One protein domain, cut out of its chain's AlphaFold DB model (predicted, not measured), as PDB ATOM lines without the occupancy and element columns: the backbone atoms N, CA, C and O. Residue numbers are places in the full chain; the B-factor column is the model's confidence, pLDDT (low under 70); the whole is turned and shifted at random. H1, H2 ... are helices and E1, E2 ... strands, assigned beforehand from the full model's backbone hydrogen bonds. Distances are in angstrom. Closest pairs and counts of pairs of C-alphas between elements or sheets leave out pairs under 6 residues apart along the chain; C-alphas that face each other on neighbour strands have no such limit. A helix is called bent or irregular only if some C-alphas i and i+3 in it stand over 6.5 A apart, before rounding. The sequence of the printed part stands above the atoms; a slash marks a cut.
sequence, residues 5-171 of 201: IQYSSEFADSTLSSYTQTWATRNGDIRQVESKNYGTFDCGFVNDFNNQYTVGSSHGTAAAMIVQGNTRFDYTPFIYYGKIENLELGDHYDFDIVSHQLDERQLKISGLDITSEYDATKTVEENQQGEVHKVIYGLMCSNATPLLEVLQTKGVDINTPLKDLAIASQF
ATOM      1  N   ILE A   5     204.979 134.533 260.325       98.44
ATOM      2  CA  ILE A   5     205.921 135.643 260.442       98.44
ATOM      3  C   ILE A   5     207.264 135.242 259.845       98.44
ATOM      4  O   ILE A   5     207.747 134.134 260.056       98.44
ATOM      5  N   GLN A   6     207.883 136.165 259.121       98.38
ATOM      6  CA  GLN A   6     209.289 136.074 258.765       98.38
ATOM      7  C   GLN A   6     210.044 137.290 259.288       98.38
ATOM      8  O   GLN A   6     209.489 138.388 259.304       98.38
ATOM      9  N   TYR A   7     211.285 137.106 259.731       98.25
ATOM     10  CA  TYR A   7     212.074 138.178 260.342       98.25
ATOM     11  C   TYR A   7     213.554 138.115 259.950       98.25
ATOM     12  O   TYR A   7     214.097 137.039 259.699       98.25
ATOM     13  N   SER A   8     214.225 139.267 259.906       97.38
ATOM     14  CA  SER A   8     215.685 139.329 259.748       97.38
ATOM     15  C   SER A   8     216.377 138.899 261.045       97.38
ATOM     16  O   SER A   8     215.915 139.250 262.131       97.38
ATOM     17  N   SER A   9     217.498 138.172 260.950       96.38
ATOM     18  CA  SER A   9     218.254 137.656 262.107       96.38
ATOM     19  C   SER A   9     218.595 138.719 263.147       96.38
ATOM     20  O   SER A   9     218.661 138.415 264.335       96.38
ATOM     21  N   GLU A  10     218.778 139.968 262.717       96.81
ATOM     22  CA  GLU A  10     219.063 141.112 263.592       96.81
ATOM     23  C   GLU A  10     217.959 141.362 264.629       96.81
ATOM     24  O   GLU A  10     218.221 141.892 265.708       96.81
ATOM     25  N   PHE A  11     216.730 140.929 264.339       97.56
ATOM     26  CA  PHE A  11     215.564 141.089 265.203       97.56
ATOM     27  C   PHE A  11     215.164 139.797 265.923       97.56
ATOM     28  O   PHE A  11     214.098 139.753 266.527       97.56
ATOM     29  N   ALA A  12     216.004 138.757 265.919       97.88
ATOM     30  CA  ALA A  12     215.713 137.469 266.560       97.88
ATOM     31  C   ALA A  12     215.292 137.595 268.039       97.88
ATOM     32  O   ALA A  12     214.369 136.911 268.482       97.88
ATOM     33  N   ASP A  13     215.945 138.490 268.787       98.44
ATOM     34  CA  ASP A  13     215.656 138.757 270.203       98.44
ATOM     35  C   ASP A  13     214.548 139.802 270.422       98.44
ATOM     36  O   ASP A  13     214.124 140.038 271.554       98.44
ATOM     37  N   SER A  14     214.069 140.446 269.355       98.56
ATOM     38  CA  SER A  14     212.941 141.374 269.431       98.56
ATOM     39  C   SER A  14     211.622 140.617 269.505       98.56
ATOM     40  O   SER A  14     211.505 139.493 269.039       98.56
ATOM     41  N   THR A  15     210.604 141.262 270.055       98.81
ATOM     42  CA  THR A  15     209.209 140.806 270.016       98.81
ATOM     43  C   THR A  15     208.467 141.548 268.902       98.81
ATOM     44  O   THR A  15     208.943 142.589 268.434       98.81
ATOM     45  N   LEU A  16     207.280 141.083 268.494       98.69
ATOM     46  CA  LEU A  16     206.449 141.842 267.547       98.69
ATOM     47  C   LEU A  16     206.116 143.234 268.090       98.69
ATOM     48  O   LEU A  16     206.200 144.209 267.344       98.69
ATOM     49  N   SER A  17     205.778 143.350 269.379       98.62
ATOM     50  CA  SER A  17     205.497 144.650 269.993       98.62
ATOM     51  C   SER A  17     206.724 145.555 269.949       98.62
ATOM     52  O   SER A  17     206.662 146.632 269.362       98.62
ATOM     53  N   SER A  18     207.864 145.111 270.486       98.69
ATOM     54  CA  SER A  18     209.061 145.955 270.557       98.69
ATOM     55  C   SER A  18     209.544 146.381 269.170       98.69
ATOM     56  O   SER A  18     209.805 147.561 268.960       98.69
ATOM     57  N   TYR A  19     209.603 145.453 268.209       98.69
ATOM     58  CA  TYR A  19     210.028 145.769 266.849       98.69
ATOM     59  C   TYR A  19     209.077 146.766 266.173       98.69
ATOM     60  O   TYR A  19     209.524 147.795 265.670       98.69
ATOM     61  N   THR A  20     207.765 146.504 266.180       98.56
ATOM     62  CA  THR A  20     206.807 147.352 265.451       98.56
ATOM     63  C   THR A  20     206.662 148.738 266.076       98.56
ATOM     64  O   THR A  20     206.548 149.716 265.339       98.56
ATOM     65  N   GLN A  21     206.742 148.870 267.408       98.44
ATOM     66  CA  GLN A  21     206.800 150.182 268.062       98.44
ATOM     67  C   GLN A  21     208.071 150.954 267.686       98.44
ATOM     68  O   GLN A  21     207.986 152.144 267.376       98.44
ATOM     69  N   THR A  22     209.240 150.305 267.698       98.31
ATOM     70  CA  THR A  22     210.503 150.946 267.302       98.31
ATOM     71  C   THR A  22     210.468 151.369 265.836       98.31
ATOM     72  O   THR A  22     210.817 152.509 265.526       98.31
ATOM     73  N   TRP A  23     209.981 150.501 264.948       98.50
ATOM     74  CA  TRP A  23     209.807 150.816 263.534       98.50
ATOM     75  C   TRP A  23     208.849 152.001 263.338       98.50
ATOM     76  O   TRP A  23     209.207 152.961 262.662       98.50
ATOM     77  N   ALA A  24     207.679 152.003 263.991       98.31
ATOM     78  CA  ALA A  24     206.700 153.087 263.865       98.31
ATOM     79  C   ALA A  24     207.254 154.421 264.389       98.31
ATOM     80  O   ALA A  24     207.076 155.457 263.751       98.31
ATOM     81  N   THR A  25     208.006 154.384 265.493       98.12
ATOM     82  CA  THR A  25     208.707 155.559 266.033       98.12
ATOM     83  C   THR A  25     209.719 156.116 265.034       98.12
ATOM     84  O   THR A  25     209.795 157.329 264.848       98.12
ATOM     85  N   ARG A  26     210.478 155.240 264.359       97.12
ATOM     86  CA  ARG A  26     211.444 155.617 263.317       97.12
ATOM     87  C   ARG A  26     210.763 156.130 262.044       97.12
ATOM     88  O   ARG A  26     211.304 157.024 261.399       97.12
ATOM     89  N   ASN A  27     209.600 155.592 261.680       96.56
ATOM     90  CA  ASN A  27     208.778 156.100 260.580       96.56
ATOM     91  C   ASN A  27     208.245 157.514 260.874       96.56
ATOM     92  O   ASN A  27     208.211 158.370 259.992       96.56
ATOM     93  N   GLY A  28     207.894 157.778 262.132       97.25
ATOM     94  CA  GLY A  28     207.414 159.076 262.590       97.25
ATOM     95  C   GLY A  28     205.939 159.320 262.268       97.25
ATOM     96  O   GLY A  28     205.269 158.531 261.606       97.25
ATOM     97  N   ASP A  29     205.400 160.416 262.806       97.94
ATOM     98  CA  ASP A  29     203.995 160.785 262.621       97.94
ATOM     99  C   ASP A  29     203.846 161.708 261.407       97.94
ATOM    100  O   ASP A  29     204.268 162.866 261.447       97.94
ATOM    101  N   ILE A  30     203.231 161.218 260.329       96.50
ATOM    102  CA  ILE A  30     202.995 161.971 259.086       96.50
ATOM    103  C   ILE A  30     202.226 163.286 259.297       96.50
ATOM    104  O   ILE A  30     202.305 164.206 258.483       96.50
ATOM    105  N   ARG A  31     201.479 163.425 260.397       96.25
ATOM    106  CA  ARG A  31     200.729 164.652 260.714       96.25
ATOM    107  C   ARG A  31     201.634 165.798 261.169       96.25
ATOM    108  O   ARG A  31     201.181 166.937 261.180       96.25
ATOM    109  N   GLN A  32     202.879 165.501 261.539       97.00
ATOM    110  CA  GLN A  32     203.838 166.458 262.098       97.00
ATOM    111  C   GLN A  32     204.796 167.046 261.049       97.00
ATOM    112  O   GLN A  32     205.722 167.765 261.410       97.00
ATOM    113  N   VAL A  33     204.581 166.761 259.761       95.38
ATOM    114  CA  VAL A  33     205.419 167.241 258.651       95.38
ATOM    115  C   VAL A  33     204.589 167.911 257.560       95.38
ATOM    116  O   VAL A  33     203.417 167.588 257.351       95.38
ATOM    117  N   GLU A  34     205.211 168.859 256.857       92.56
ATOM    118  CA  GLU A  34     204.585 169.579 255.742       92.56
ATOM    119  C   GLU A  34     204.561 168.739 254.458       92.56
ATOM    120  O   GLU A  34     203.522 168.634 253.807       92.56
ATOM    121  N   SER A  35     205.690 168.106 254.116       90.62
ATOM    122  CA  SER A  35     205.798 167.211 252.959       90.62
ATOM    123  C   SER A  35     205.404 165.796 253.364       90.62
ATOM    124  O   SER A  35     206.106 165.146 254.135       90.62
ATOM    125  N   LYS A  36     204.255 165.333 252.871       92.69
ATOM    126  CA  LYS A  36     203.662 164.050 253.252       92.69
ATOM    127  C   LYS A  36     203.798 163.049 252.120       92.69
ATOM    128  O   LYS A  36     203.322 163.292 251.014       92.69
ATOM    129  N   ASN A  37     204.398 161.909 252.427       90.12
ATOM    130  CA  ASN A  37     204.400 160.746 251.560       90.12
ATOM    131  C   ASN A  37     203.191 159.868 251.902       90.12
ATOM    132  O   ASN A  37     203.171 159.196 252.932       90.12
ATOM    133  N   TYR A  38     202.174 159.885 251.041       89.31
ATOM    134  CA  TYR A  38     200.996 159.016 251.163       89.31
ATOM    135  C   TYR A  38     201.140 157.697 250.404       89.31
ATOM    136  O   TYR A  38     200.153 156.984 250.241       89.31
ATOM    137  N   GLY A  39     202.353 157.389 249.947       88.50
ATOM    138  CA  GLY A  39     202.676 156.165 249.243       88.50
ATOM    139  C   GLY A  39     202.127 156.098 247.826       88.50
ATOM    140  O   GLY A  39     201.512 157.030 247.305       88.50
ATOM    141  N   THR A  40     202.349 154.938 247.226       86.38
ATOM    142  CA  THR A  40     201.949 154.606 245.863       86.38
ATOM    143  C   THR A  40     201.262 153.250 245.878       86.38
ATOM    144  O   THR A  40     201.698 152.327 246.566       86.38
ATOM    145  N   PHE A  41     200.177 153.139 245.116       84.19
ATOM    146  CA  PHE A  41     199.563 151.858 244.798       84.19
ATOM    147  C   PHE A  41     200.147 151.369 243.478       84.19
ATOM    148  O   PHE A  41     200.006 152.047 242.461       84.19
ATOM    149  N   ASP A  42     200.785 150.208 243.506       78.12
ATOM    150  CA  ASP A  42     201.098 149.452 242.306       78.12
ATOM    151  C   ASP A  42     199.888 148.575 241.974       78.12
ATOM    152  O   ASP A  42     199.520 147.644 242.705       78.12
ATOM    153  N   CYS A  43     199.220 148.950 240.889       63.88
ATOM    154  CA  CYS A  43     198.151 148.195 240.274       63.88
ATOM    155  C   CYS A  43     198.656 147.699 238.920       63.88
ATOM    156  O   CYS A  43     198.721 148.444 237.939       63.88
ATOM    157  N   GLY A  44     198.986 146.408 238.847       54.72
ATOM    158  CA  GLY A  44     199.152 145.748 237.559       54.72
ATOM    159  C   GLY A  44     197.916 145.998 236.684       54.72
ATOM    160  O   GLY A  44     196.805 146.143 237.187       54.72
ATOM    161  N   PHE A  45     198.095 146.027 235.361       47.47
ATOM    162  CA  PHE A  45     197.076 146.376 234.347       47.47
ATOM    163  C   PHE A  45     195.771 145.531 234.395       47.47
ATOM    164  O   PHE A  45     194.851 145.742 233.608       47.47
ATOM    165  N   VAL A  46     195.677 144.562 235.309       52.03
ATOM    166  CA  VAL A  46     194.533 143.683 235.563       52.03
ATOM    167  C   VAL A  46     194.083 143.879 237.018       52.03
ATOM    168  O   VAL A  46     194.669 143.331 237.944       52.03
ATOM    169  N   ASN A  47     193.034 144.684 237.189       45.91
ATOM    170  CA  ASN A  47     192.527 145.300 238.428       45.91
ATOM    171  C   ASN A  47     192.136 144.394 239.624       45.91
ATOM    172  O   ASN A  47     191.527 144.912 240.556       45.91
ATOM    173  N   ASP A  48     192.430 143.090 239.650       45.94
ATOM    174  CA  ASP A  48     191.766 142.181 240.607       45.94
ATOM    175  C   ASP A  48     192.652 141.178 241.361       45.94
ATOM    176  O   ASP A  48     192.134 140.431 242.191       45.94
ATOM    177  N   PHE A  49     193.975 141.160 241.172       47.06
ATOM    178  CA  PHE A  49     194.827 140.207 241.894       47.06
ATOM    179  C   PHE A  49     196.109 140.869 242.399       47.06
ATOM    180  O   PHE A  49     197.047 141.079 241.638       47.06
ATOM    181  N   ASN A  50     196.145 141.127 243.710       56.19
ATOM    182  CA  ASN A  50     197.315 141.549 244.487       56.19
ATOM    183  C   ASN A  50     197.783 142.987 244.222       56.19
ATOM    184  O   ASN A  50     198.887 143.210 243.731       56.19
ATOM    185  N   ASN A  51     196.963 143.962 244.624       78.38
ATOM    186  CA  ASN A  51     197.422 145.342 244.719       78.38
ATOM    187  C   ASN A  51     198.470 145.442 245.825       78.38
ATOM    188  O   ASN A  51     198.308 144.912 246.933       78.38
ATOM    189  N   GLN A  52     199.547 146.150 245.519       86.88
ATOM    190  CA  GLN A  52     200.572 146.453 246.490       86.88
ATOM    191  C   GLN A  52     200.544 147.944 246.792       86.88
ATOM    192  O   GLN A  52     200.602 148.774 245.894       86.88
ATOM    193  N   TYR A  53     200.463 148.290 248.069       90.31
ATOM    194  CA  TYR A  53     200.617 149.657 248.539       90.31
ATOM    195  C   TYR A  53     201.967 149.793 249.226       90.31
ATOM    196  O   TYR A  53     202.259 149.057 250.166       90.31
ATOM    197  N   THR A  54     202.787 150.730 248.770       90.75
ATOM    198  CA  THR A  54     204.107 151.000 249.345       90.75
ATOM    199  C   THR A  54     204.179 152.428 249.836       90.75
ATOM    200  O   THR A  54     203.797 153.348 249.112       90.75
ATOM    201  N   VAL A  55     204.706 152.637 251.037       92.06
ATOM    202  CA  VAL A  55     204.906 153.979 251.583       92.06
ATOM    203  C   VAL A  55     206.174 154.038 252.418       92.06
ATOM    204  O   VAL A  55     206.463 153.132 253.200       92.06
ATOM    205  N   GLY A  56     206.924 155.120 252.233       92.62
ATOM    206  CA  GLY A  56     208.089 155.456 253.040       92.62
ATOM    207  C   GLY A  56     207.780 156.554 254.043       92.62
ATOM    208  O   GLY A  56     206.786 157.278 253.929       92.62
ATOM    209  N   SER A  57     208.682 156.708 255.000       94.31
ATOM    210  CA  SER A  57     208.648 157.774 255.987       94.31
ATOM    211  C   SER A  57     208.549 159.159 255.353       94.31
ATOM    212  O   SER A  57     209.249 159.499 254.399       94.31
ATOM    213  N   SER A  58     207.699 160.004 255.937       94.44
ATOM    214  CA  SER A  58     207.627 161.430 255.587       94.44
ATOM    215  C   SER A  58     208.649 162.284 256.355       94.44
ATOM    216  O   SER A  58     208.737 163.488 256.143       94.44
ATOM    217  N   HIS A  59     209.431 161.665 257.246       94.19
ATOM    218  CA  HIS A  59     210.466 162.312 258.063       94.19
ATOM    219  C   HIS A  59     211.879 162.150 257.477       94.19
ATOM    220  O   HIS A  59     212.858 162.506 258.127       94.19
ATOM    221  N   GLY A  60     212.002 161.603 256.261       88.50
ATOM    222  CA  GLY A  60     213.296 161.362 255.612       88.50
ATOM    223  C   GLY A  60     214.112 160.234 256.252       88.50
ATOM    224  O   GLY A  60     215.325 160.174 256.062       88.50
ATOM    225  N   THR A  61     213.472 159.361 257.035       92.81
ATOM    226  CA  THR A  61     214.092 158.122 257.524       92.81
ATOM    227  C   THR A  61     213.946 157.017 256.480       92.81
ATOM    228  O   THR A  61     213.102 157.112 255.594       92.81
ATOM    229  N   ALA A  62     214.745 155.955 256.593       93.69
ATOM    230  CA  ALA A  62     214.649 154.818 255.677       93.69
ATOM    231  C   ALA A  62     213.416 153.931 255.940       93.69
ATOM    232  O   ALA A  62     213.117 153.058 255.140       93.69
ATOM    233  N   ALA A  63     212.682 154.142 257.040       95.94
ATOM    234  CA  ALA A  63     211.559 153.284 257.395       95.94
ATOM    235  C   ALA A  63     210.491 153.277 256.293       95.94
ATOM    236  O   ALA A  63     210.021 154.326 255.841       95.94
ATOM    237  N   ALA A  64     210.093 152.076 255.894       95.50
ATOM    238  CA  ALA A  64     209.154 151.849 254.813       95.50
ATOM    239  C   ALA A  64     208.291 150.614 255.075       95.50
ATOM    240  O   ALA A  64     208.707 149.671 255.758       95.50
ATOM    241  N   MET A  65     207.068 150.641 254.549       95.50
ATOM    242  CA  MET A  65     206.148 149.515 254.623       95.50
ATOM    243  C   MET A  65     205.541 149.172 253.272       95.50
ATOM    244  O   MET A  65     205.280 150.042 252.436       95.50
ATOM    245  N   ILE A  66     205.268 147.883 253.108       94.06
ATOM    246  CA  ILE A  66     204.582 147.306 251.960       94.06
ATOM    247  C   ILE A  66     203.349 146.571 252.468       94.06
ATOM    248  O   ILE A  66     203.437 145.695 253.325       94.06
ATOM    249  N   VAL A  67     202.193 146.900 251.910       94.50
ATOM    250  CA  VAL A  67     200.917 146.266 252.220       94.50
ATOM    251  C   VAL A  67     200.431 145.553 250.971       94.50
ATOM    252  O   VAL A  67     200.214 146.180 249.938       94.50
ATOM    253  N   GLN A  68     200.261 144.240 251.063       92.19
ATOM    254  CA  GLN A  68     199.821 143.395 249.957       92.19
ATOM    255  C   GLN A  68     198.415 142.876 250.233       92.19
ATOM    256  O   GLN A  68     198.112 142.401 251.334       92.19
ATOM    257  N   GLY A  69     197.560 142.946 249.219       88.50
ATOM    258  CA  GLY A  69     196.192 142.449 249.269       88.50
ATOM    259  C   GLY A  69     195.311 143.151 248.242       88.50
ATOM    260  O   GLY A  69     195.776 143.587 247.196       88.50
ATOM    261  N   ASN A  70     194.022 143.283 248.533       89.25
ATOM    262  CA  ASN A  70     193.121 144.134 247.754       89.25
ATOM    263  C   ASN A  70     192.886 145.426 248.538       89.25
ATOM    264  O   ASN A  70     191.777 145.691 249.001       89.25
ATOM    265  N   THR A  71     193.960 146.174 248.793       89.25
ATOM    266  CA  THR A  71     193.882 147.459 249.488       89.25
ATOM    267  C   THR A  71     193.451 148.552 248.524       89.25
ATOM    268  O   THR A  71     193.795 148.565 247.340       89.25
ATOM    269  N   ARG A  72     192.655 149.477 249.048       89.88
ATOM    270  CA  ARG A  72     192.116 150.623 248.329       89.88
ATOM    271  C   ARG A  72     192.247 151.858 249.193       89.88
ATOM    272  O   ARG A  72     192.302 151.773 250.421       89.88
ATOM    273  N   PHE A  73     192.272 153.004 248.535       90.25
ATOM    274  CA  PHE A  73     192.368 154.289 249.195       90.25
ATOM    275  C   PHE A  73     191.456 155.292 248.505       90.25
ATOM    276  O   PHE A  73     191.491 155.443 247.286       90.25
ATOM    277  N   ASP A  74     190.629 155.958 249.298       89.06
ATOM    278  CA  ASP A  74     189.858 157.114 248.866       89.06
ATOM    279  C   ASP A  74     190.523 158.369 249.428       89.06
ATOM    280  O   ASP A  74     190.575 158.547 250.643       89.06
ATOM    281  N   TYR A  75     191.037 159.241 248.558       84.25
ATOM    282  CA  TYR A  75     191.723 160.468 248.970       84.25
ATOM    283  C   TYR A  75     190.778 161.500 249.598       84.25
ATOM    284  O   TYR A  75     191.206 162.351 250.376       84.25
ATOM    285  N   THR A  76     189.481 161.450 249.294       86.25
ATOM    286  CA  THR A  76     188.478 162.377 249.828       86.25
ATOM    287  C   THR A  76     187.248 161.558 250.215       86.25
ATOM    288  O   THR A  76     186.251 161.568 249.496       86.25
ATOM    289  N   PRO A  77     187.343 160.824 251.346       87.94
ATOM    290  CA  PRO A  77     187.665 161.438 252.645       87.94
ATOM    291  C   PRO A  77     188.955 160.977 253.363       87.94
ATOM    292  O   PRO A  77     189.055 161.121 254.579       87.94
ATOM    293  N   PHE A  78     189.959 160.473 252.646       90.25
ATOM    294  CA  PHE A  78     191.223 159.955 253.202       90.25
ATOM    295  C   PHE A  78     191.020 158.670 254.030       90.25
ATOM    296  O   PHE A  78     191.278 158.611 255.232       90.25
ATOM    297  N   ILE A  79     190.527 157.618 253.373       94.69
ATOM    298  CA  ILE A  79     190.197 156.322 253.985       94.69
ATOM    299  C   ILE A  79     190.932 155.199 253.264       94.69
ATOM    300  O   ILE A  79     190.854 155.098 252.042       94.69
ATOM    301  N   TYR A  80     191.583 154.314 254.025       95.31
ATOM    302  CA  TYR A  80     192.119 153.057 253.503       95.31
ATOM    303  C   TYR A  80     191.133 151.935 253.826       95.31
ATOM    304  O   TYR A  80     190.657 151.831 254.955       95.31
ATOM    305  N   TYR A  81     190.823 151.096 252.848       95.44
ATOM    306  CA  TYR A  81     189.830 150.030 252.970       95.44
ATOM    307  C   TYR A  81     190.188 148.856 252.047       95.44
ATOM    308  O   TYR A  81     191.252 148.841 251.424       95.44
ATOM    309  N   GLY A  82     189.324 147.848 251.977       94.31
ATOM    310  CA  GLY A  82     189.556 146.611 251.244       94.31
ATOM    311  C   GLY A  82     190.164 145.543 252.146       94.31
ATOM    312  O   GLY A  82     189.647 145.299 253.235       94.31
ATOM    313  N   LYS A  83     191.245 144.895 251.699       94.62
ATOM    314  CA  LYS A  83     191.837 143.734 252.376       94.62
ATOM    315  C   LYS A  83     193.360 143.807 252.487       94.62
ATOM    316  O   LYS A  83     194.032 143.985 251.474       94.62
ATOM    317  N   ILE A  84     193.890 143.560 253.685       95.75
ATOM    318  CA  ILE A  84     195.317 143.324 253.944       95.75
ATOM    319  C   ILE A  84     195.540 141.822 254.126       95.75
ATOM    320  O   ILE A  84     195.006 141.213 255.057       95.75
ATOM    321  N   GLU A  85     196.351 141.228 253.256       94.94
ATOM    322  CA  GLU A  85     196.767 139.827 253.364       94.94
ATOM    323  C   GLU A  85     198.165 139.706 253.958       94.94
ATOM    324  O   GLU A  85     198.361 138.902 254.869       94.94
ATOM    325  N   ASN A  86     199.103 140.540 253.501       95.12
ATOM    326  CA  ASN A  86     200.458 140.585 254.037       95.12
ATOM    327  C   ASN A  86     200.895 142.026 254.323       95.12
ATOM    328  O   ASN A  86     200.483 142.968 253.644       95.12
ATOM    329  N   LEU A  87     201.764 142.170 255.317       97.25
ATOM    330  CA  LEU A  87     202.432 143.413 255.684       97.25
ATOM    331  C   LEU A  87     203.932 143.144 255.779       97.25
ATOM    332  O   LEU A  87     204.343 142.233 256.499       97.25
ATOM    333  N   GLU A  88     204.742 143.943 255.097       96.75
ATOM    334  CA  GLU A  88     206.197 143.946 255.244       96.75
ATOM    335  C   GLU A  88     206.653 145.292 255.808       96.75
ATOM    336  O   GLU A  88     206.181 146.343 255.373       96.75
ATOM    337  N   LEU A  89     207.558 145.245 256.782       98.12
ATOM    338  CA  LEU A  89     208.206 146.393 257.403       98.12
ATOM    339  C   LEU A  89     209.716 146.252 257.237       98.12
ATOM    340  O   LEU A  89     210.276 145.154 257.341       98.12
ATOM    341  N   GLY A  90     210.373 147.373 256.993       96.19
ATOM    342  CA  GLY A  90     211.816 147.404 256.855       96.19
ATOM    343  C   GLY A  90     212.326 148.778 256.488       96.19
ATOM    344  O   GLY A  90     211.693 149.783 256.837       96.19
ATOM    345  N   ASP A  91     213.466 148.782 255.806       94.06
ATOM    346  CA  ASP A  91     214.108 149.989 255.314       94.06
ATOM    347  C   ASP A  91     214.150 150.028 253.788       94.06
ATOM    348  O   ASP A  91     214.205 149.002 253.107       94.06
ATOM    349  N   HIS A  92     214.073 151.251 253.277       84.88
ATOM    350  CA  HIS A  92     214.048 151.587 251.871       84.88
ATOM    351  C   HIS A  92     214.707 152.943 251.635       84.88
ATOM    352  O   HIS A  92     214.414 153.912 252.343       84.88
ATOM    353  N   TYR A  93     215.576 153.026 250.636       71.25
ATOM    354  CA  TYR A  93     216.381 154.210 250.348       71.25
ATOM    355  C   TYR A  93     215.907 154.970 249.103       71.25
ATOM    356  O   TYR A  93     216.095 156.185 249.050       71.25
ATOM    357  N   ASP A  94     215.251 154.303 248.145       68.69
ATOM    358  CA  ASP A  94     214.663 154.952 246.962       68.69
ATOM    359  C   ASP A  94     213.561 154.106 246.311       68.69
ATOM    360  O   ASP A  94     213.833 153.033 245.771       68.69
ATOM    361  N   PHE A  95     212.291 154.530 246.384       63.31
ATOM    362  CA  PHE A  95     211.180 153.826 245.719       63.31
ATOM    363  C   PHE A  95     211.222 154.118 244.220       63.31
ATOM    364  O   PHE A  95     210.385 154.854 243.696       63.31
ATOM    365  N   ASP A  96     212.203 153.539 243.529       54.78
ATOM    366  CA  ASP A  96     212.230 153.568 242.077       54.78
ATOM    367  C   ASP A  96     211.048 152.756 241.519       54.78
ATOM    368  O   ASP A  96     210.549 151.808 242.132       54.78
ATOM    369  N   ILE A  97     210.592 153.131 240.326       51.50
ATOM    370  CA  ILE A  97     209.306 152.745 239.715       51.50
ATOM    371  C   ILE A  97     209.267 151.244 239.334       51.50
ATOM    372  O   ILE A  97     208.278 150.752 238.797       51.50
ATOM    373  N   VAL A  98     210.356 150.499 239.558       55.16
ATOM    374  CA  VAL A  98     210.560 149.140 239.024       55.16
ATOM    375  C   VAL A  98     210.598 148.065 240.111       55.16
ATOM    376  O   VAL A  98     210.104 146.960 239.888       55.16
ATOM    377  N   SER A  99     211.150 148.356 241.291       57.12
ATOM    378  CA  SER A  99     211.203 147.402 242.402       57.12
ATOM    379  C   SER A  99     210.470 147.977 243.602       57.12
ATOM    380  O   SER A  99     211.061 148.593 244.483       57.12
ATOM    381  N   HIS A 100     209.162 147.745 243.658       70.81
ATOM    382  CA  HIS A 100     208.357 147.988 244.851       70.81
ATOM    383  C   HIS A 100     208.680 146.943 245.943       70.81
ATOM    384  O   HIS A 100     207.823 146.175 246.373       70.81
ATOM    385  N   GLN A 101     209.942 146.837 246.338       83.38
ATOM    386  CA  GLN A 101     210.451 145.952 247.382       83.38
ATOM    387  C   GLN A 101     211.227 146.796 248.386       83.38
ATOM    388  O   GLN A 101     211.687 147.871 248.034       83.38
ATOM    389  N   LEU A 102     211.352 146.311 249.621       88.81
ATOM    390  CA  LEU A 102     212.213 146.939 250.622       88.81
ATOM    391  C   LEU A 102     213.663 146.536 250.353       88.81
ATOM    392  O   LEU A 102     213.921 145.344 250.154       88.81
ATOM    393  N   ASP A 103     214.585 147.496 250.413       88.75
ATOM    394  CA  ASP A 103     216.029 147.237 250.357       88.75
ATOM    395  C   ASP A 103     216.466 146.312 251.502       88.75
ATOM    396  O   ASP A 103     217.190 145.337 251.297       88.75
ATOM    397  N   GLU A 104     215.950 146.563 252.707       91.56
ATOM    398  CA  GLU A 104     216.169 145.717 253.876       91.56
ATOM    399  C   GLU A 104     214.835 145.230 254.433       91.56
ATOM    400  O   GLU A 104     214.124 145.933 255.154       91.56
ATOM    401  N   ARG A 105     214.487 143.982 254.118       93.56
ATOM    402  CA  ARG A 105     213.296 143.320 254.664       93.56
ATOM    403  C   ARG A 105     213.574 142.880 256.098       93.56
ATOM    404  O   ARG A 105     214.393 141.998 256.338       93.56
ATOM    405  N   GLN A 106     212.864 143.473 257.051       97.12
ATOM    406  CA  GLN A 106     213.124 143.263 258.477       97.12
ATOM    407  C   GLN A 106     212.042 142.403 259.136       97.12
ATOM    408  O   GLN A 106     212.366 141.509 259.918       97.12
ATOM    409  N   LEU A 107     210.774 142.606 258.768       98.38
ATOM    410  CA  LEU A 107     209.639 141.807 259.226       98.38
ATOM    411  C   LEU A 107     208.626 141.621 258.093       98.38
ATOM    412  O   LEU A 107     208.259 142.578 257.419       98.38
ATOM    413  N   LYS A 108     208.105 140.406 257.934       97.94
ATOM    414  CA  LYS A 108     206.934 140.105 257.106       97.94
ATOM    415  C   LYS A 108     205.902 139.359 257.933       97.94
ATOM    416  O   LYS A 108     206.213 138.343 258.542       97.94
ATOM    417  N   ILE A 109     204.662 139.820 257.894       98.31
ATOM    418  CA  ILE A 109     203.510 139.148 258.487       98.31
ATOM    419  C   ILE A 109     202.587 138.746 257.347       98.31
ATOM    420  O   ILE A 109     202.141 139.599 256.584       98.31
ATOM    421  N   SER A 110     202.323 137.451 257.213       97.50
ATOM    422  CA  SER A 110     201.490 136.898 256.142       97.50
ATOM    423  C   SER A 110     200.222 136.274 256.703       97.50
ATOM    424  O   SER A 110     200.193 135.844 257.857       97.50
ATOM    425  N   GLY A 111     199.171 136.214 255.887       95.81
ATOM    426  CA  GLY A 111     197.890 135.633 256.294       95.81
ATOM    427  C   GLY A 111     197.130 136.483 257.318       95.81
ATOM    428  O   GLY A 111     196.365 135.934 258.110       95.81
ATOM    429  N   LEU A 112     197.341 137.805 257.309       96.12
ATOM    430  CA  LEU A 112     196.680 138.755 258.204       96.12
ATOM    431  C   LEU A 112     195.161 138.726 258.035       96.12
ATOM    432  O   LEU A 112     194.456 138.704 259.037       96.12
ATOM    433  N   ASP A 113     194.656 138.678 256.800       95.38
ATOM    434  CA  ASP A 113     193.219 138.585 256.497       95.38
ATOM    435  C   ASP A 113     192.400 139.658 257.247       95.38
ATOM    436  O   ASP A 113     191.456 139.362 257.984       95.38
ATOM    437  N   ILE A 114     192.841 140.916 257.143       96.94
ATOM    438  CA  ILE A 114     192.172 142.090 257.724       96.94
ATOM    439  C   ILE A 114     191.315 142.698 256.628       96.94
ATOM    440  O   ILE A 114     191.833 142.982 255.550       96.94
ATOM    441  N   THR A 115     190.031 142.910 256.894       96.44
ATOM    442  CA  THR A 115     189.095 143.442 255.899       96.44
ATOM    443  C   THR A 115     188.331 144.619 256.475       96.44
ATOM    444  O   THR A 115     187.974 144.637 257.652       96.44
ATOM    445  N   SER A 116     188.085 145.642 255.668       96.56
ATOM    446  CA  SER A 116     187.226 146.764 256.035       96.56
ATOM    447  C   SER A 116     186.578 147.337 254.793       96.56
ATOM    448  O   SER A 116     187.241 147.525 253.779       96.56
ATOM    449  N   GLU A 117     185.294 147.649 254.885       94.75
ATOM    450  CA  GLU A 117     184.551 148.262 253.789       94.75
ATOM    451  C   GLU A 117     184.535 149.783 253.921       94.75
ATOM    452  O   GLU A 117     184.646 150.325 255.024       94.75
ATOM    453  N   TYR A 118     184.355 150.456 252.790       94.00
ATOM    454  CA  TYR A 118     184.062 151.882 252.741       94.00
ATOM    455  C   TYR A 118     182.586 152.090 252.395       94.00
ATOM    456  O   TYR A 118     182.079 151.519 251.429       94.00
ATOM    457  N   ASP A 119     181.904 152.924 253.177       94.38
ATOM    458  CA  ASP A 119     180.506 153.287 252.970       94.38
ATOM    459  C   ASP A 119     180.380 154.806 252.836       94.38
ATOM    460  O   ASP A 119     180.493 155.548 253.815       94.38
ATOM    461  N   ALA A 120     180.110 155.269 251.615       92.81
ATOM    462  CA  ALA A 120     179.971 156.688 251.293       92.81
ATOM    463  C   ALA A 120     178.775 157.372 251.987       92.81
ATOM    464  O   ALA A 120     178.660 158.596 251.939       92.81
ATOM    465  N   THR A 121     177.868 156.611 252.611       94.94
ATOM    466  CA  THR A 121     176.730 157.157 253.367       94.94
ATOM    467  C   THR A 121     177.049 157.425 254.839       94.94
ATOM    468  O   THR A 121     176.299 158.148 255.497       94.94
ATOM    469  N   LYS A 122     178.157 156.877 255.352       95.19
ATOM    470  CA  LYS A 122     178.633 157.073 256.728       95.19
ATOM    471  C   LYS A 122     179.530 158.296 256.852       95.19
ATOM    472  O   LYS A 122     180.090 158.778 255.863       95.19
ATOM    473  N   THR A 123     179.715 158.784 258.078       96.25
ATOM    474  CA  THR A 123     180.680 159.861 258.321       96.25
ATOM    475  C   THR A 123     182.115 159.387 258.088       96.25
ATOM    476  O   THR A 123     182.416 158.191 257.987       96.25
ATOM    477  N   VAL A 124     183.032 160.350 258.001       95.50
ATOM    478  CA  VAL A 124     184.463 160.060 257.893       95.50
ATOM    479  C   VAL A 124     184.934 159.298 259.127       95.50
ATOM    480  O   VAL A 124     185.589 158.271 258.991       95.50
ATOM    481  N   GLU A 125     184.544 159.737 260.323       96.44
ATOM    482  CA  GLU A 125     184.947 159.124 261.593       96.44
ATOM    483  C   GLU A 125     184.489 157.669 261.708       96.44
ATOM    484  O   GLU A 125     185.227 156.839 262.243       96.44
ATOM    485  N   GLU A 126     183.296 157.352 261.196       97.00
ATOM    486  CA  GLU A 126     182.769 155.987 261.145       97.00
ATOM    487  C   GLU A 126     183.575 155.109 260.181       97.00
ATOM    488  O   GLU A 126     183.961 153.997 260.541       97.00
ATOM    489  N   ASN A 127     183.887 155.608 258.981       97.12
ATOM    490  CA  ASN A 127     184.720 154.888 258.012       97.12
ATOM    491  C   ASN A 127     186.164 154.696 258.514       97.12
ATOM    492  O   ASN A 127     186.760 153.639 258.308       97.12
ATOM    493  N   GLN A 128     186.714 155.667 259.253       97.06
ATOM    494  CA  GLN A 128     188.029 155.560 259.898       97.06
ATOM    495  C   GLN A 128     188.072 154.494 261.002       97.06
ATOM    496  O   GLN A 128     189.159 154.135 261.461       97.06
ATOM    497  N   GLN A 129     186.925 153.945 261.429       97.62
ATOM    498  CA  GLN A 129     186.913 152.829 262.374       97.62
ATOM    499  C   GLN A 129     187.309 151.485 261.758       97.62
ATOM    500  O   GLN A 129     187.580 150.560 262.530       97.62
ATOM    501  N   GLY A 130     187.368 151.372 260.426       97.81
ATOM    502  CA  GLY A 130     187.821 150.166 259.738       97.81
ATOM    503  C   GLY A 130     189.242 149.767 260.143       97.81
ATOM    504  O   GLY A 130     190.141 150.603 260.208       97.81
ATOM    505  N   GLU A 131     189.456 148.478 260.407       98.25
ATOM    506  CA  GLU A 131     190.755 147.922 260.798       98.25
ATOM    507  C   GLU A 131     191.841 148.183 259.747       98.25
ATOM    508  O   GLU A 131     192.960 148.530 260.114       98.25
ATOM    509  N   VAL A 132     191.516 148.104 258.450       97.75
ATOM    510  CA  VAL A 132     192.472 148.422 257.370       97.75
ATOM    511  C   VAL A 132     192.969 149.862 257.493       97.75
ATOM    512  O   VAL A 132     194.178 150.097 257.460       97.75
ATOM    513  N   HIS A 133     192.056 150.819 257.698       98.00
ATOM    514  CA  HIS A 133     192.419 152.217 257.923       98.00
ATOM    515  C   HIS A 133     193.273 152.373 259.173       98.00
ATOM    516  O   HIS A 133     194.353 152.954 259.106       98.00
ATOM    517  N   LYS A 134     192.823 151.823 260.304       98.50
ATOM    518  CA  LYS A 134     193.524 151.946 261.584       98.50
ATOM    519  C   LYS A 134     194.939 151.377 261.537       98.50
ATOM    520  O   LYS A 134     195.842 151.998 262.084       98.50
ATOM    521  N   VAL A 135     195.142 150.234 260.886       98.50
ATOM    522  CA  VAL A 135     196.462 149.599 260.770       98.50
ATOM    523  C   VAL A 135     197.390 150.433 259.894       98.50
ATOM    524  O   VAL A 135     198.456 150.833 260.356       98.50
ATOM    525  N   ILE A 136     196.982 150.737 258.658       97.81
ATOM    526  CA  ILE A 136     197.828 151.470 257.704       97.81
ATOM    527  C   ILE A 136     198.112 152.879 258.226       97.81
ATOM    528  O   ILE A 136     199.266 153.281 258.365       97.81
ATOM    529  N   TYR A 137     197.061 153.625 258.559       97.69
ATOM    530  CA  TYR A 137     197.200 155.011 258.985       97.69
ATOM    531  C   TYR A 137     197.835 155.125 260.376       97.69
ATOM    532  O   TYR A 137     198.616 156.040 260.616       97.69
ATOM    533  N   GLY A 138     197.582 154.170 261.278       98.38
ATOM    534  CA  GLY A 138     198.250 154.096 262.577       98.38
ATOM    535  C   GLY A 138     199.769 154.005 262.436       98.38
ATOM    536  O   GLY A 138     200.483 154.822 263.017       98.38
ATOM    537  N   LEU A 139     200.266 153.086 261.603       98.50
ATOM    538  CA  LEU A 139     201.698 152.938 261.319       98.50
ATOM    539  C   LEU A 139     202.306 154.217 260.715       98.50
ATOM    540  O   LEU A 139     203.393 154.634 261.118       98.50
ATOM    541  N   MET A 140     201.573 154.895 259.823       97.62
ATOM    542  CA  MET A 140     201.960 156.204 259.270       97.62
ATOM    543  C   MET A 140     201.953 157.338 260.311       97.62
ATOM    544  O   MET A 140     202.589 158.370 260.111       97.62
ATOM    545  N   CYS A 141     201.242 157.162 261.422       97.88
ATOM    546  CA  CYS A 141     201.118 158.117 262.522       97.88
ATOM    547  C   CYS A 141     201.977 157.746 263.744       97.88
ATOM    548  O   CYS A 141     201.639 158.138 264.862       97.88
ATOM    549  N   SER A 142     203.077 157.004 263.560       98.19
ATOM    550  CA  SER A 142     203.945 156.541 264.658       98.19
ATOM    551  C   SER A 142     203.210 155.682 265.705       98.19
ATOM    552  O   SER A 142     203.510 155.710 266.898       98.19
ATOM    553  N   ASN A 143     202.196 154.924 265.282       98.44
ATOM    554  CA  ASN A 143     201.353 154.144 266.181       98.44
ATOM    555  C   ASN A 143     201.114 152.719 265.663       98.44
ATOM    556  O   ASN A 143     200.183 152.461 264.904       98.44
ATOM    557  N   ALA A 144     201.903 151.765 266.157       98.50
ATOM    558  CA  ALA A 144     201.722 150.345 265.853       98.50
ATOM    559  C   ALA A 144     200.599 149.659 266.663       98.50
ATOM    560  O   ALA A 144     200.299 148.493 266.414       98.50
ATOM    561  N   THR A 145     199.952 150.350 267.611       98.69
ATOM    562  CA  THR A 145     198.928 149.752 268.495       98.69
ATOM    563  C   THR A 145     197.803 149.052 267.725       98.69
ATOM    564  O   THR A 145     197.530 147.898 268.047       98.69
ATOM    565  N   PRO A 146     197.206 149.642 266.665       98.62
ATOM    566  CA  PRO A 146     196.128 148.971 265.942       98.62
ATOM    567  C   PRO A 146     196.551 147.654 265.277       98.62
ATOM    568  O   PRO A 146     195.776 146.703 265.248       98.62
ATOM    569  N   LEU A 147     197.788 147.567 264.773       98.69
ATOM    570  CA  LEU A 147     198.327 146.316 264.231       98.69
ATOM    571  C   LEU A 147     198.442 145.251 265.328       98.69
ATOM    572  O   LEU A 147     198.056 144.102 265.124       98.69
ATOM    573  N   LEU A 148     198.961 145.633 266.494       98.69
ATOM    574  CA  LEU A 148     199.165 144.715 267.612       98.69
ATOM    575  C   LEU A 148     197.846 144.203 268.191       98.69
ATOM    576  O   LEU A 148     197.733 143.008 268.452       98.69
ATOM    577  N   GLU A 149     196.833 145.061 268.318       98.56
ATOM    578  CA  GLU A 149     195.487 144.666 268.754       98.56
ATOM    579  C   GLU A 149     194.858 143.640 267.799       98.56
ATOM    580  O   GLU A 149     194.279 142.641 268.239       98.56
ATOM    581  N   VAL A 150     195.024 143.835 266.486       98.00
ATOM    582  CA  VAL A 150     194.564 142.880 265.468       98.00
ATOM    583  C   VAL A 150     195.291 141.539 265.598       98.00
ATOM    584  O   VAL A 150     194.652 140.485 265.563       98.00
ATOM    585  N   LEU A 151     196.615 141.550 265.777       98.31
ATOM    586  CA  LEU A 151     197.412 140.332 265.962       98.31
ATOM    587  C   LEU A 151     196.989 139.569 267.223       98.31
ATOM    588  O   LEU A 151     196.741 138.364 267.157       98.31
ATOM    589  N   GLN A 152     196.819 140.268 268.346       98.12
ATOM    590  CA  GLN A 152     196.348 139.674 269.598       98.12
ATOM    591  C   GLN A 152     194.943 139.085 269.463       98.12
ATOM    592  O   GLN A 152     194.697 137.973 269.928       98.12
ATOM    593  N   THR A 153     194.031 139.779 268.774       97.19
ATOM    594  CA  THR A 153     192.673 139.279 268.495       97.19
ATOM    595  C   THR A 153     192.703 137.994 267.663       97.19
ATOM    596  O   THR A 153     191.871 137.107 267.850       97.19
ATOM    597  N   LYS A 154     193.701 137.852 266.785       96.19
ATOM    598  CA  LYS A 154     193.957 136.632 266.003       96.19
ATOM    599  C   LYS A 154     194.730 135.556 266.781       96.19
ATOM    600  O   LYS A 154     195.055 134.519 266.209       96.19
ATOM    601  N   GLY A 155     194.999 135.767 268.070       97.12
ATOM    602  CA  GLY A 155     195.686 134.810 268.938       97.12
ATOM    603  C   GLY A 155     197.203 134.764 268.752       97.12
ATOM    604  O   GLY A 155     197.833 133.800 269.181       97.12
ATOM    605  N   VAL A 156     197.797 135.773 268.111       98.12
ATOM    606  CA  VAL A 156     199.251 135.887 267.969       98.12
ATOM    607  C   VAL A 156     199.841 136.448 269.261       98.12
ATOM    608  O   VAL A 156     199.428 137.508 269.734       98.12
ATOM    609  N   ASP A 157     200.833 135.755 269.817       98.25
ATOM    610  CA  ASP A 157     201.631 136.292 270.916       98.25
ATOM    611  C   ASP A 157     202.607 137.348 270.387       98.25
ATOM    612  O   ASP A 157     203.482 137.062 269.570       98.25
ATOM    613  N   ILE A 158     202.445 138.581 270.867       98.44
ATOM    614  CA  ILE A 158     203.249 139.732 270.453       98.44
ATOM    615  C   ILE A 158     204.449 140.016 271.361       98.44
ATOM    616  O   ILE A 158     205.215 140.930 271.055       98.44
ATOM    617  N   ASN A 159     204.601 139.273 272.462       98.62
ATOM    618  CA  ASN A 159     205.598 139.521 273.509       98.62
ATOM    619  C   ASN A 159     206.667 138.423 273.612       98.62
ATOM    620  O   ASN A 159     207.649 138.602 274.330       98.62
ATOM    621  N   THR A 160     206.502 137.305 272.907       98.62
ATOM    622  CA  THR A 160     207.559 136.295 272.768       98.62
ATOM    623  C   THR A 160     208.607 136.773 271.751       98.62
ATOM    624  O   THR A 160     208.228 137.330 270.713       98.62
ATOM    625  N   PRO A 161     209.919 136.602 272.024       98.75
ATOM    626  CA  PRO A 161     210.968 136.886 271.049       98.75
ATOM    627  C   PRO A 161     210.734 136.149 269.727       98.75
ATOM    628  O   PRO A 161     210.307 134.997 269.719       98.75
ATOM    629  N   LEU A 162     211.036 136.791 268.600       98.50
ATOM    630  CA  LEU A 162     210.743 136.273 267.263       98.50
ATOM    631  C   LEU A 162     211.393 134.908 267.008       98.50
ATOM    632  O   LEU A 162     210.766 134.050 266.397       98.50
ATOM    633  N   LYS A 163     212.594 134.670 267.543       98.19
ATOM    634  CA  LYS A 163     213.281 133.369 267.462       98.19
ATOM    635  C   LYS A 163     212.576 132.224 268.197       98.19
ATOM    636  O   LYS A 163     212.789 131.066 267.856       98.19
ATOM    637  N   ASP A 164     211.773 132.552 269.206       98.50
ATOM    638  CA  ASP A 164     211.082 131.593 270.072       98.50
ATOM    639  C   ASP A 164     209.588 131.470 269.700       98.50
ATOM    640  O   ASP A 164     208.862 130.637 270.247       98.50
ATOM    641  N   LEU A 165     209.108 132.292 268.759       97.50
ATOM    642  CA  LEU A 165     207.716 132.317 268.327       97.50
ATOM    643  C   LEU A 165     207.453 131.214 267.294       97.50
ATOM    644  O   LEU A 165     207.960 131.247 266.180       97.50
ATOM    645  N   ALA A 166     206.586 130.256 267.629       97.31
ATOM    646  CA  ALA A 166     206.357 129.053 266.815       97.31
ATOM    647  C   ALA A 166     205.850 129.308 265.380       97.31
ATOM    648  O   ALA A 166     206.018 128.459 264.506       97.31
ATOM    649  N   ILE A 167     205.203 130.451 265.138       97.38
ATOM    650  CA  ILE A 167     204.706 130.852 263.811       97.38
ATOM    651  C   ILE A 167     205.708 131.718 263.034       97.38
ATOM    652  O   ILE A 167     205.368 132.220 261.960       97.38
ATOM    653  N   ALA A 168     206.898 131.942 263.592       98.00
ATOM    654  CA  ALA A 168     207.942 132.759 263.008       98.00
ATOM    655  C   ALA A 168     209.086 131.899 262.459       98.00
ATOM    656  O   ALA A 168     209.464 130.877 263.026       98.00
ATOM    657  N   SER A 169     209.663 132.348 261.352       97.88
ATOM    658  CA  SER A 169     210.882 131.787 260.774       97.88
ATOM    659  C   SER A 169     211.806 132.916 260.349       97.88
ATOM    660  O   SER A 169     211.343 133.924 259.824       97.88
ATOM    661  N   GLN A 170     213.111 132.760 260.515       97.31
ATOM    662  CA  GLN A 170     214.047 133.740 259.973       97.31
ATOM    663  C   GLN A 170     213.940 133.794 258.435       97.31
ATOM    664  O   GLN A 170     213.619 132.785 257.804       97.31
ATOM    665  N   PHE A 171     214.193 134.950 257.815       94.06
ATOM    666  CA  PHE A 171     214.422 135.007 256.371       94.06
ATOM    667  C   PHE A 171     215.628 134.140 255.998       94.06
ATOM    668  O   PHE A 171     216.619 134.101 256.735       94.06
TER     669      PHE A 171
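Overview. This is residues 5 to 171 of the 201 residues of the protein "Hemophore HasA" of Yersinia mollaretii (UniProt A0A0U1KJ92). A twisted sheet of seven strands has its three longest strands, E4, E5 and E6, sharply bent into a curved wall round helix H3, with H1 running across the same face and H4 packed on H3. The short strands E2 and E3 widen the wall beyond E4, E1 and E7 widen it beyond E6, and the small helix H2 only grazes the sheet. The printed part has 167 residues with four named helices and seven named strands, in the order E1 H1 E2 E3 E4 E5 E6 H2 H3 H4 E7. The sheet runs E2 E3 E4 E5 E6 E1 E7 and is mixed, as is the class, helices and strands. The whole is compact, with a radius of gyration of the C-alphas of 15.3 A and spans of 46 by 36 by 34 A.

Along the chain. Strand E4 is residues 63 to 74, 23.6 A from first to last C-alpha, and bends by 107 degrees at residue 69. E5, residues 79 to 91, is 24.8 A long and bends by 112 degrees at residue 82. E6, residues 104 to 116, is 29.0 A long and bends by 72 degrees at residue 111; its C-alpha 104 is at (216.169, 145.717, 253.876). E3 is residues 51 to 56, 16.9 A long, and E2 is residues 40 to 42. E1 is residues 5 to 7, with C-alpha 5 at (205.921, 135.643, 260.442), and E7 is residues 168 to 170, with C-alpha 170 at (214.047, 133.740, 259.973). H1, the longest helix, is residues 16 to 27, 16.0 A; H3 is residues 131 to 140, 14.0 A; H4 is residues 145 to 153, 12.2 A; H2 is residues 124 to 127.

Arrangement. E2, E3, E4, E5 and E6 form a meander, each strand the antiparallel neighbour of the one before, and each successive two make a hairpin. E4 and E5 stand at 164 degrees, with N 68 and O 86 at 2.9 A, within hydrogen-bond range. E5 and E6 stand at 165 degrees, with N 84 and O 114 at 2.8 A. On the other side of E4, N 53 and O 67 of E3 and E4 are 2.8 A apart; E2, an edge strand, has N 42 and O 52 of E3 at 2.8 A. E6 and E1 are antiparallel, with N 6 and O 108 at 2.8 A, while E1 and the edge strand E7 are parallel, with N 169 and O 5 at 2.9 A. H1 and H3 lie on the same face of the sheet, in two layers, helices over a sheet. H3 is on the sheet, its closest C-alphas to E5 being those of Tyr 80 and His 133, 4.5 A apart. H1 lies over E4, E5 and E6 at a height over the sheet of 9.7 A and runs across the strands, at 87 degrees to E4 on the local plane. H1 and H3 touch only at their ends, closest at the C-alphas of Ala 24 and Leu 139, 5.6 A. H3 and H4 form a helical hairpin and touch, closest at the C-alphas of Val 135 and Leu 147, 5.1 A, with a steep tilt of 40 degrees, opposite ways. H1, with residues 16 to 21 alone, and H4 only just touch, with 3 pairs of C-alphas within 8 A, the closest those of Ser 17 and Leu 148, 6.8 A. H4 only grazes the sheet, with its residues 147 to 151. H2 and H3 are only just apart, their closest C-alphas 8.1 A. In H1, H3 and H4 every O i to N i+4 pair is within hydrogen-bond range; H2 is too short for such a pair.

Size, cuts and confidence. The two C-alphas farthest apart, those of Ser 9 and Thr 121, are 46.7 A from each other. The printed part has no cut. The links H1 to E2, E5 to E6 and H4 to E7 are long. The mean pLDDT of the printed part is 91.5; residues 43 to 50 and 94 to 99 are under 70.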